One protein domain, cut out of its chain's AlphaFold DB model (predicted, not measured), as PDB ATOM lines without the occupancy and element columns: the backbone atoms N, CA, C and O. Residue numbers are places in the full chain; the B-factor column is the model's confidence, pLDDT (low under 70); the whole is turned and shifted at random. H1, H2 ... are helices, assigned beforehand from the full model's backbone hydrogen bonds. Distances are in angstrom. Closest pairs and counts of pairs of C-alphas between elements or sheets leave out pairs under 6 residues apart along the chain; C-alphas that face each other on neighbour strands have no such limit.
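This is residues 16 to 83 of the 83 residues of an uncharacterized protein of Amphimedon queenslandica (UniProt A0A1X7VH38). An open arrangement of three helices with few contacts: the longest, H1, stands apart from the other two, while the shorter H2 and H3 are set crosswise to each other, H3 packing on residues 58 to 62 of H2. Residues 16 to 23 of H1 stick out, and a long loop, residues 33 to 57, swings out from the end of H1 and returns to H2, with Gly 42 at one far end of the model. The printed part has 68 residues, with three named helices in the order H1, H2, H3 and no named strand, and its class is all helix. The whole is only just compact, close to loose, with a radius of gyration of the C-alphas of 13.1 A and spans of 39 by 29 by 22 A.

H1 is residues 16 to 32, 24.1 A from first to last C-alpha, beginning with C-alpha 16 at (304.017, -168.228, 14.198). H2 is residues 58 to 69, 16.3 A long, beginning with C-alpha 58 at (305.302, -140.528, 12.836). H3 is residues 76 to 82, ending with C-alpha 82 at (299.179, -146.135, 21.131).

H1 is apart from H2 and from H3. H2 touches H3 with residues 58 to 62 alone; their closest C-alphas, those of Tyr 62 and Glu 76, are 6.6 A apart. Their lines are about perpendicular, at 81 degrees. In H1, H2 and H3 every O i to N i+4 pair is within hydrogen-bond range.

The two C-alphas farthest apart, those of Gly 42 and Glu 71, are 39.4 A apart. The printed part has no cut. The link from H1 to H2, 25 residues, is long, and that from H2 to H3, 6 residues, is short. Mean pLDDT of the printed part is 73.1; it is under 70 at residue 30, residues 32 to 52 and residue 83.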
ATOM      1  N   GLU A  16     303.264-168.755  15.343       83.44
ATOM      2  CA  GLU A  16     304.017-168.228  14.198       83.44
ATOM      3  C   GLU A  16     303.932-166.700  14.108       83.44
ATOM      4  O   GLU A  16     304.963-166.043  14.023       83.44
ATOM      5  N   GLY A  17     302.741-166.111  14.261       84.00
ATOM      6  CA  GLY A  17     302.586-164.653  14.255       84.00
ATOM      7  C   GLY A  17     303.330-163.950  15.398       84.00
ATOM      8  O   GLY A  17     303.805-162.829  15.233       84.00
ATOM      9  N   ILE A  18     303.477-164.609  16.553       86.94
ATOM     10  CA  ILE A  18     304.304-164.110  17.660       86.94
ATOM     11  C   ILE A  18     305.784-164.121  17.264       86.94
ATOM     12  O   ILE A  18     306.472-163.131  17.504       86.94
ATOM     13  N   LYS A  19     306.275-165.203  16.646       85.56
ATOM     14  CA  LYS A  19     307.669-165.290  16.179       85.56
ATOM     15  C   LYS A  19     307.978-164.211  15.142       85.56
ATOM     16  O   LYS A  19     309.011-163.558  15.254       85.56
ATOM     17  N   ASP A  20     307.064-163.976  14.206       83.75
ATOM     18  CA  ASP A  20     307.225-162.953  13.169       83.75
ATOM     19  C   ASP A  20     307.260-161.539  13.766       83.75
ATOM     20  O   ASP A  20     308.098-160.716  13.391       83.75
ATOM     21  N   ALA A  21     306.401-161.260  14.753       82.31
ATOM     22  CA  ALA A  21     306.397-159.982  15.459       82.31
ATOM     23  C   ALA A  21     307.685-159.758  16.271       82.31
ATOM     24  O   ALA A  21     308.219-158.648  16.276       82.31
ATOM     25  N   VAL A  22     308.197-160.798  16.938       84.19
ATOM     26  CA  VAL A  22     309.468-160.737  17.677       84.19
ATOM     27  C   VAL A  22     310.631-160.486  16.719       84.19
ATOM     28  O   VAL A  22     311.390-159.547  16.937       84.19
ATOM     29  N   ALA A  23     310.718-161.238  15.619       85.19
ATOM     30  CA  ALA A  23     311.765-161.058  14.617       85.19
ATOM     31  C   ALA A  23     311.733-159.651  13.997       85.19
ATOM     32  O   ALA A  23     312.777-159.029  13.812       85.19
ATOM     33  N   PHE A  24     310.544-159.111  13.711       81.31
ATOM     34  CA  PHE A  24     310.406-157.732  13.241       81.31
ATOM     35  C   PHE A  24     310.942-156.725  14.266       81.31
ATOM     36  O   PHE A  24     311.715-155.841  13.904       81.31
ATOM     37  N   LEU A  25     310.555-156.859  15.538       82.00
ATOM     38  CA  LEU A  25     310.988-155.948  16.599       82.00
ATOM     39  C   LEU A  25     312.500-156.005  16.830       82.00
ATOM     40  O   LEU A  25     313.114-154.954  16.989       82.00
ATOM     41  N   GLU A  26     313.097-157.196  16.828       78.38
ATOM     42  CA  GLU A  26     314.539-157.376  17.019       78.38
ATOM     43  C   GLU A  26     315.342-156.788  15.856       78.38
ATOM     44  O   GLU A  26     316.243-155.982  16.087       78.38
ATOM     45  N   ASN A  27     314.963-157.100  14.612       80.50
ATOM     46  CA  ASN A  27     315.629-156.561  13.424       80.50
ATOM     47  C   ASN A  27     315.499-155.033  13.355       80.50
ATOM     48  O   ASN A  27     316.479-154.322  13.157       80.50
ATOM     49  N   TYR A  28     314.298-154.509  13.599       74.25
ATOM     50  CA  TYR A  28     314.043-153.072  13.570       74.25
ATOM     51  C   TYR A  28     314.763-152.327  14.706       74.25
ATOM     52  O   TYR A  28     315.307-151.245  14.499       74.25
ATOM     53  N   ALA A  29     314.818-152.895  15.914       70.31
ATOM     54  CA  ALA A  29     315.566-152.305  17.022       70.31
ATOM     55  C   ALA A  29     317.077-152.302  16.767       70.31
ATOM     56  O   ALA A  29     317.740-151.320  17.102       70.31
ATOM     57  N   GLN A  30     317.606-153.367  16.163       69.75
ATOM     58  CA  GLN A  30     319.019-153.475  15.818       69.75
ATOM     59  C   GLN A  30     319.413-152.486  14.712       69.75
ATOM     60  O   GLN A  30     320.403-151.772  14.868       69.75
ATOM     61  N   ASP A  31     318.620-152.389  13.643       70.94
ATOM     62  CA  ASP A  31     318.914-151.517  12.497       70.94
ATOM     63  C   ASP A  31     318.748-150.025  12.822       70.94
ATOM     64  O   ASP A  31     319.449-149.178  12.264       70.94
ATOM     65  N   TYR A  32     317.838-149.686  13.742       63.25
ATOM     66  CA  TYR A  32     317.495-148.295  14.059       63.25
ATOM     67  C   TYR A  32     317.884-147.852  15.476       63.25
ATOM     68  O   TYR A  32     317.541-146.738  15.877       63.25
ATOM     69  N   ALA A  33     318.605-148.688  16.234       62.25
ATOM     70  CA  ALA A  33     319.013-148.439  17.623       62.25
ATOM     71  C   ALA A  33     317.851-147.977  18.531       62.25
ATOM     72  O   ALA A  33     318.019-147.144  19.426       62.25
ATOM     73  N   ILE A  34     316.645-148.495  18.283       61.41
ATOM     74  CA  ILE A  34     315.447-148.119  19.034       61.41
ATOM     75  C   ILE A  34     315.404-148.979  20.289       61.41
ATOM     76  O   ILE A  34     315.367-150.206  20.216       61.41
ATOM     77  N   LEU A  35     315.394-148.331  21.454       58.31
ATOM     78  CA  LEU A  35     315.180-149.009  22.727       58.31
ATOM     79  C   LEU A  35     313.819-149.707  22.695       58.31
ATOM     80  O   LEU A  35     312.772-149.055  22.698       58.31
ATOM     81  N   LEU A  36     313.846-151.040  22.666       57.81
ATOM     82  CA  LEU A  36     312.639-151.834  22.816       57.81
ATOM     83  C   LEU A  36     312.000-151.522  24.176       57.81
ATOM     84  O   LEU A  36     312.712-151.352  25.172       57.81
ATOM     85  N   PRO A  37     310.664-151.433  24.244       54.50
ATOM     86  CA  PRO A  37     309.981-151.200  25.502       54.50
ATOM     87  C   PRO A  37     310.204-152.401  26.432       54.50
ATOM     88  O   PRO A  37     309.580-153.448  26.289       54.50
ATOM     89  N   GLY A  38     311.104-152.233  27.399       50.47
ATOM     90  CA  GLY A  38     311.393-153.187  28.461       50.47
ATOM     91  C   GLY A  38     311.546-152.450  29.788       50.47
ATOM     92  O   GLY A  38     312.279-151.468  29.879       50.47
ATOM     93  N   ARG A  39     310.841-152.916  30.824       52.16
ATOM     94  CA  ARG A  39     310.931-152.349  32.174       52.16
ATOM     95  C   ARG A  39     312.210-152.852  32.842       52.16
ATOM     96  O   ARG A  39     312.248-153.987  33.311       52.16
ATOM     97  N   ILE A  40     313.237-152.009  32.915       55.69
ATOM     98  CA  ILE A  40     314.451-152.291  33.694       55.69
ATOM     99  C   ILE A  40     314.190-151.859  35.151       55.69
ATOM    100  O   ILE A  40     313.932-150.677  35.393       55.69
ATOM    101  N   PRO A  41     314.224-152.769  36.144       46.84
ATOM    102  CA  PRO A  41     313.997-152.404  37.541       46.84
ATOM    103  C   PRO A  41     315.022-151.361  38.016       46.84
ATOM    104  O   PRO A  41     316.223-151.565  37.881       46.84
ATOM    105  N   GLY A  42     314.552-150.241  38.573       55.22
ATOM    106  CA  GLY A  42     315.413-149.173  39.105       55.22
ATOM    107  C   GLY A  42     315.826-148.088  38.100       55.22
ATOM    108  O   GLY A  42     316.376-147.069  38.510       55.22
ATOM    109  N   VAL A  43     315.506-148.240  36.813       54.41
ATOM    110  CA  VAL A  43     315.696-147.199  35.792       54.41
ATOM    111  C   VAL A  43     314.357-146.492  35.573       54.41
ATOM    112  O   VAL A  43     313.334-147.143  35.366       54.41
ATOM    113  N   ARG A  44     314.321-145.150  35.643       54.38
ATOM    114  CA  ARG A  44     313.133-144.383  35.216       54.38
ATOM    115  C   ARG A  44     312.859-144.757  33.762       54.38
ATOM    116  O   ARG A  44     313.740-144.561  32.936       54.38
ATOM    117  N   ASP A  45     311.673-145.292  33.469       54.00
ATOM    118  CA  ASP A  45     311.256-145.700  32.122       54.00
ATOM    119  C   ASP A  45     311.371-144.529  31.129       54.00
ATOM    120  O   ASP A  45     310.418-143.785  30.889       54.00
ATOM    121  N   TYR A  46     312.540-144.385  30.508       50.56
ATOM    122  CA  TYR A  46     312.707-143.604  29.289       50.56
ATOM    123  C   TYR A  46     312.055-144.323  28.096       50.56
ATOM    124  O   TYR A  46     311.786-143.687  27.086       50.56
ATOM    125  N   GLY A  47     311.694-145.609  28.237       48.44
ATOM    126  CA  GLY A  47     310.971-146.414  27.242       48.44
ATOM    127  C   GLY A  47     309.531-145.968  26.947       48.44
ATOM    128  O   GLY A  47     308.886-146.536  26.071       48.44
ATOM    129  N   LYS A  48     309.010-144.940  27.632       51.28
ATOM    130  CA  LYS A  48     307.793-144.232  27.189       51.28
ATOM    131  C   LYS A  48     308.071-143.206  26.091       51.28
ATOM    132  O   LYS A  48     307.144-142.786  25.406       51.28
ATOM    133  N   ALA A  49     309.321-142.783  25.919       54.66
ATOM    134  CA  ALA A  49     309.717-141.970  24.786       54.66
ATOM    135  C   ALA A  49     310.026-142.913  23.624       54.66
ATOM    136  O   ALA A  49     311.126-143.447  23.509       54.66
ATOM    137  N   LYS A  50     309.039-143.125  22.751       60.09
ATOM    138  CA  LYS A  50     309.285-143.726  21.442       60.09
ATOM    139  C   LYS A  50     310.108-142.733  20.617       60.09
ATOM    140  O   LYS A  50     309.554-141.840  19.969       60.09
ATOM    141  N   LEU A  51     311.430-142.831  20.742       62.66
ATOM    142  CA  LEU A  51     312.386-141.980  20.046       62.66
ATOM    143  C   LEU A  51     312.392-142.368  18.571       62.66
ATOM    144  O   LEU A  51     312.780-143.470  18.197       62.66
ATOM    145  N   LEU A  52     311.920-141.446  17.744       67.94
ATOM    146  CA  LEU A  52     312.097-141.515  16.304       67.94
ATOM    147  C   LEU A  52     313.459-140.922  15.958       67.94
ATOM    148  O   LEU A  52     313.876-139.939  16.576       67.94
ATOM    149  N   LEU A  53     314.117-141.467  14.933       70.62
ATOM    150  CA  LEU A  53     315.187-140.732  14.266       70.62
ATOM    151  C   LEU A  53     314.646-139.362  13.841       70.62
ATOM    152  O   LEU A  53     313.507-139.253  13.388       70.62
ATOM    153  N   SER A  54     315.470-138.320  13.942       73.12
ATOM    154  CA  SER A  54     315.081-136.950  13.572       73.12
ATOM    155  C   SER A  54     314.608-136.826  12.117       73.12
ATOM    156  O   SER A  54     313.834-135.927  11.799       73.12
ATOM    157  N   SER A  55     315.041-137.741  11.247       76.88
ATOM    158  CA  SER A  55     314.656-137.837   9.837       76.88
ATOM    159  C   SER A  55     313.322-138.552   9.589       76.88
ATOM    160  O   SER A  55     312.803-138.487   8.475       76.88
ATOM    161  N   LEU A  56     312.756-139.234  10.589       79.12
ATOM    162  CA  LEU A  56     311.525-140.009  10.453       79.12
ATOM    163  C   LEU A  56     310.349-139.305  11.126       79.12
ATOM    164  O   LEU A  56     310.341-139.032  12.326       79.12
ATOM    165  N   SER A  57     309.294-139.065  10.349       83.69
ATOM    166  CA  SER A  57     308.021-138.598  10.897       83.69
ATOM    167  C   SER A  57     307.163-139.773  11.374       83.69
ATOM    168  O   SER A  57     307.198-140.863  10.801       83.69
ATOM    169  N   ARG A  58     306.298-139.535  12.371       81.31
ATOM    170  CA  ARG A  58     305.302-140.528  12.836       81.31
ATOM    171  C   ARG A  58     304.435-141.081  11.698       81.31
ATOM    172  O   ARG A  58     304.020-142.231  11.752       81.31
ATOM    173  N   HIS A  59     304.170-140.268  10.676       85.88
ATOM    174  CA  HIS A  59     303.402-140.678   9.504       85.88
ATOM    175  C   HIS A  59     304.164-141.693   8.636       85.88
ATOM    176  O   HIS A  59     303.585-142.679   8.194       85.88
ATOM    177  N   MET A  60     305.470-141.500   8.437       86.56
ATOM    178  CA  MET A  60     306.300-142.440   7.672       86.56
ATOM    179  C   MET A  60     306.392-143.805   8.356       86.56
ATOM    180  O   MET A  60     306.297-144.831   7.689       86.56
ATOM    181  N   VAL A  61     306.498-143.822   9.688       85.56
ATOM    182  CA  VAL A  61     306.498-145.079  10.450       85.56
ATOM    183  C   VAL A  61     305.132-145.760  10.390       85.56
ATOM    184  O   VAL A  61     305.061-146.973  10.209       85.56
ATOM    185  N   TYR A  62     304.039-144.991  10.443       87.94
ATOM    186  CA  TYR A  62     302.701-145.542  10.223       87.94
ATOM    187  C   TYR A  62     302.553-146.179   8.834       87.94
ATOM    188  O   TYR A  62     301.970-147.252   8.726       87.94
ATOM    189  N   ARG A  63     303.096-145.562   7.775       89.31
ATOM    190  CA  ARG A  63     303.065-146.130   6.417       89.31
ATOM    191  C   ARG A  63     303.802-147.468   6.341       89.31
ATOM    192  O   ARG A  63     303.243-148.416   5.812       89.31
ATOM    193  N   GLN A  64     304.988-147.567   6.940       85.38
ATOM    194  CA  GLN A  64     305.729-148.834   7.007       85.38
ATOM    195  C   GLN A  64     304.982-149.904   7.811       85.38
ATOM    196  O   GLN A  64     304.880-151.044   7.368       85.38
ATOM    197  N   TYR A  65     304.411-149.530   8.961       84.75
ATOM    198  CA  TYR A  65     303.529-150.405   9.738       84.75
ATOM    199  C   TYR A  65     302.343-150.885   8.891       84.75
ATOM    200  O   TYR A  65     301.997-152.065   8.915       84.75
ATOM    201  N   ALA A  66     301.747-149.983   8.110       86.12
ATOM    202  CA  ALA A  66     300.593-150.304   7.298       86.12
ATOM    203  C   ALA A  66     300.913-151.251   6.141       86.12
ATOM    204  O   ALA A  66     300.198-152.232   5.932       86.12
ATOM    205  N   ASP A  67     302.022-150.999   5.455       85.75
ATOM    206  CA  ASP A  67     302.511-151.847   4.374       85.75
ATOM    207  C   ASP A  67     302.898-153.249   4.891       85.75
ATOM    208  O   ASP A  67     302.656-154.247   4.208       85.75
ATOM    209  N   ALA A  68     303.433-153.346   6.116       80.44
ATOM    210  CA  ALA A  68     303.790-154.615   6.755       80.44
ATOM    211  C   ALA A  68     302.569-155.427   7.228       80.44
ATOM    212  O   ALA A  68     302.540-156.646   7.064       80.44
ATOM    213  N   CYS A  69     301.549-154.774   7.797       80.44
ATOM    214  CA  CYS A  69     300.380-155.456   8.365       80.44
ATOM    215  C   CYS A  69     299.280-155.806   7.347       80.44
ATOM    216  O   CYS A  69     298.387-156.575   7.705       80.44
ATOM    217  N   ARG A  70     299.341-155.278   6.112       74.12
ATOM    218  CA  ARG A  70     298.419-155.509   4.976       74.12
ATOM    219  C   ARG A  70     296.921-155.426   5.320       74.12
ATOM    220  O   ARG A  70     296.295-154.414   5.034       74.12
ATOM    221  N   GLU A  71     296.344-156.476   5.904       71.06
ATOM    222  CA  GLU A  71     294.911-156.592   6.228       71.06
ATOM    223  C   GLU A  71     294.569-156.229   7.685       71.06
ATOM    224  O   GLU A  71     293.440-155.834   7.972       71.06
ATOM    225  N   HIS A  72     295.531-156.283   8.614       75.31
ATOM    226  CA  HIS A  72     295.306-156.030  10.046       75.31
ATOM    227  C   HIS A  72     295.902-154.696  10.513       75.31
ATOM    228  O   HIS A  72     296.641-154.616  11.495       75.31
ATOM    229  N   VAL A  73     295.574-153.631   9.784       83.88
ATOM    230  CA  VAL A  73     296.003-152.263  10.088       83.88
ATOM    231  C   VAL A  73     295.017-151.569  11.018       83.88
ATOM    232  O   VAL A  73     293.820-151.499  10.742       83.88
ATOM    233  N   VAL A  74     295.515-150.998  12.115       85.19
ATOM    234  CA  VAL A  74     294.735-150.025  12.892       85.19
ATOM    235  C   VAL A  74     294.773-148.659  12.208       85.19
ATOM    236  O   VAL A  74     295.764-148.315  11.571       85.19
ATOM    237  N   SER A  75     293.725-147.846  12.367       87.56
ATOM    238  CA  SER A  75     293.705-146.498  11.785       87.56
ATOM    239  C   SER A  75     294.887-145.646  12.264       87.56
ATOM    240  O   SER A  75     295.325-145.769  13.409       87.56
ATOM    241  N   GLU A  76     295.358-144.711  11.433       85.69
ATOM    242  CA  GLU A  76     296.483-143.823  11.775       85.69
ATOM    243  C   GLU A  76     296.249-143.045  13.079       85.69
ATOM    244  O   GLU A  76     297.159-142.846  13.883       85.69
ATOM    245  N   SER A  77     295.006-142.629  13.319       84.12
ATOM    246  CA  SER A  77     294.591-141.971  14.557       84.12
ATOM    247  C   SER A  77     294.692-142.894  15.772       84.12
ATOM    248  O   SER A  77     295.158-142.463  16.827       84.12
ATOM    249  N   SER A  78     294.313-144.166  15.626       82.44
ATOM    250  CA  SER A  78     294.468-145.165  16.683       82.44
ATOM    251  C   SER A  78     295.941-145.445  16.934       82.44
ATOM    252  O   SER A  78     296.367-145.360  18.078       82.44
ATOM    253  N   TYR A  79     296.726-145.668  15.878       83.81
ATOM    254  CA  TYR A  79     298.172-145.879  15.931       83.81
ATOM    255  C   TYR A  79     298.894-144.760  16.692       83.81
ATOM    256  O   TYR A  79     299.622-145.029  17.644       83.81
ATOM    257  N   LYS A  80     298.622-143.494  16.346       80.06
ATOM    258  CA  LYS A  80     299.189-142.311  17.018       80.06
ATOM    259  C   LYS A  80     298.808-142.195  18.496       80.06
ATOM    260  O   LYS A  80     299.499-141.493  19.220       80.06
ATOM    261  N   ARG A  81     297.716-142.834  18.927       76.50
ATOM    262  CA  ARG A  81     297.260-142.864  20.326       76.50
ATOM    263  C   ARG A  81     297.955-143.957  21.148       76.50
ATOM    264  O   ARG A  81     298.052-143.812  22.360       76.50
ATOM    265  N   ILE A  82     298.391-145.046  20.507       71.94
ATOM    266  CA  ILE A  82     299.179-146.135  21.131       71.94
ATOM    267  C   ILE A  82     300.690-145.874  21.029       71.94
ATOM    268  O   ILE A  82     301.487-146.572  21.663       71.94
ATOM    269  N   TRP A  83     301.086-144.923  20.178       63.81
ATOM    270  CA  TRP A  83     302.433-144.369  20.099       63.81
ATOM    271  C   TRP A  83     302.744-143.484  21.299       63.81
ATOM    272  O   TRP A  83     303.744-143.803  21.976       63.81
TER     273      TRP A  83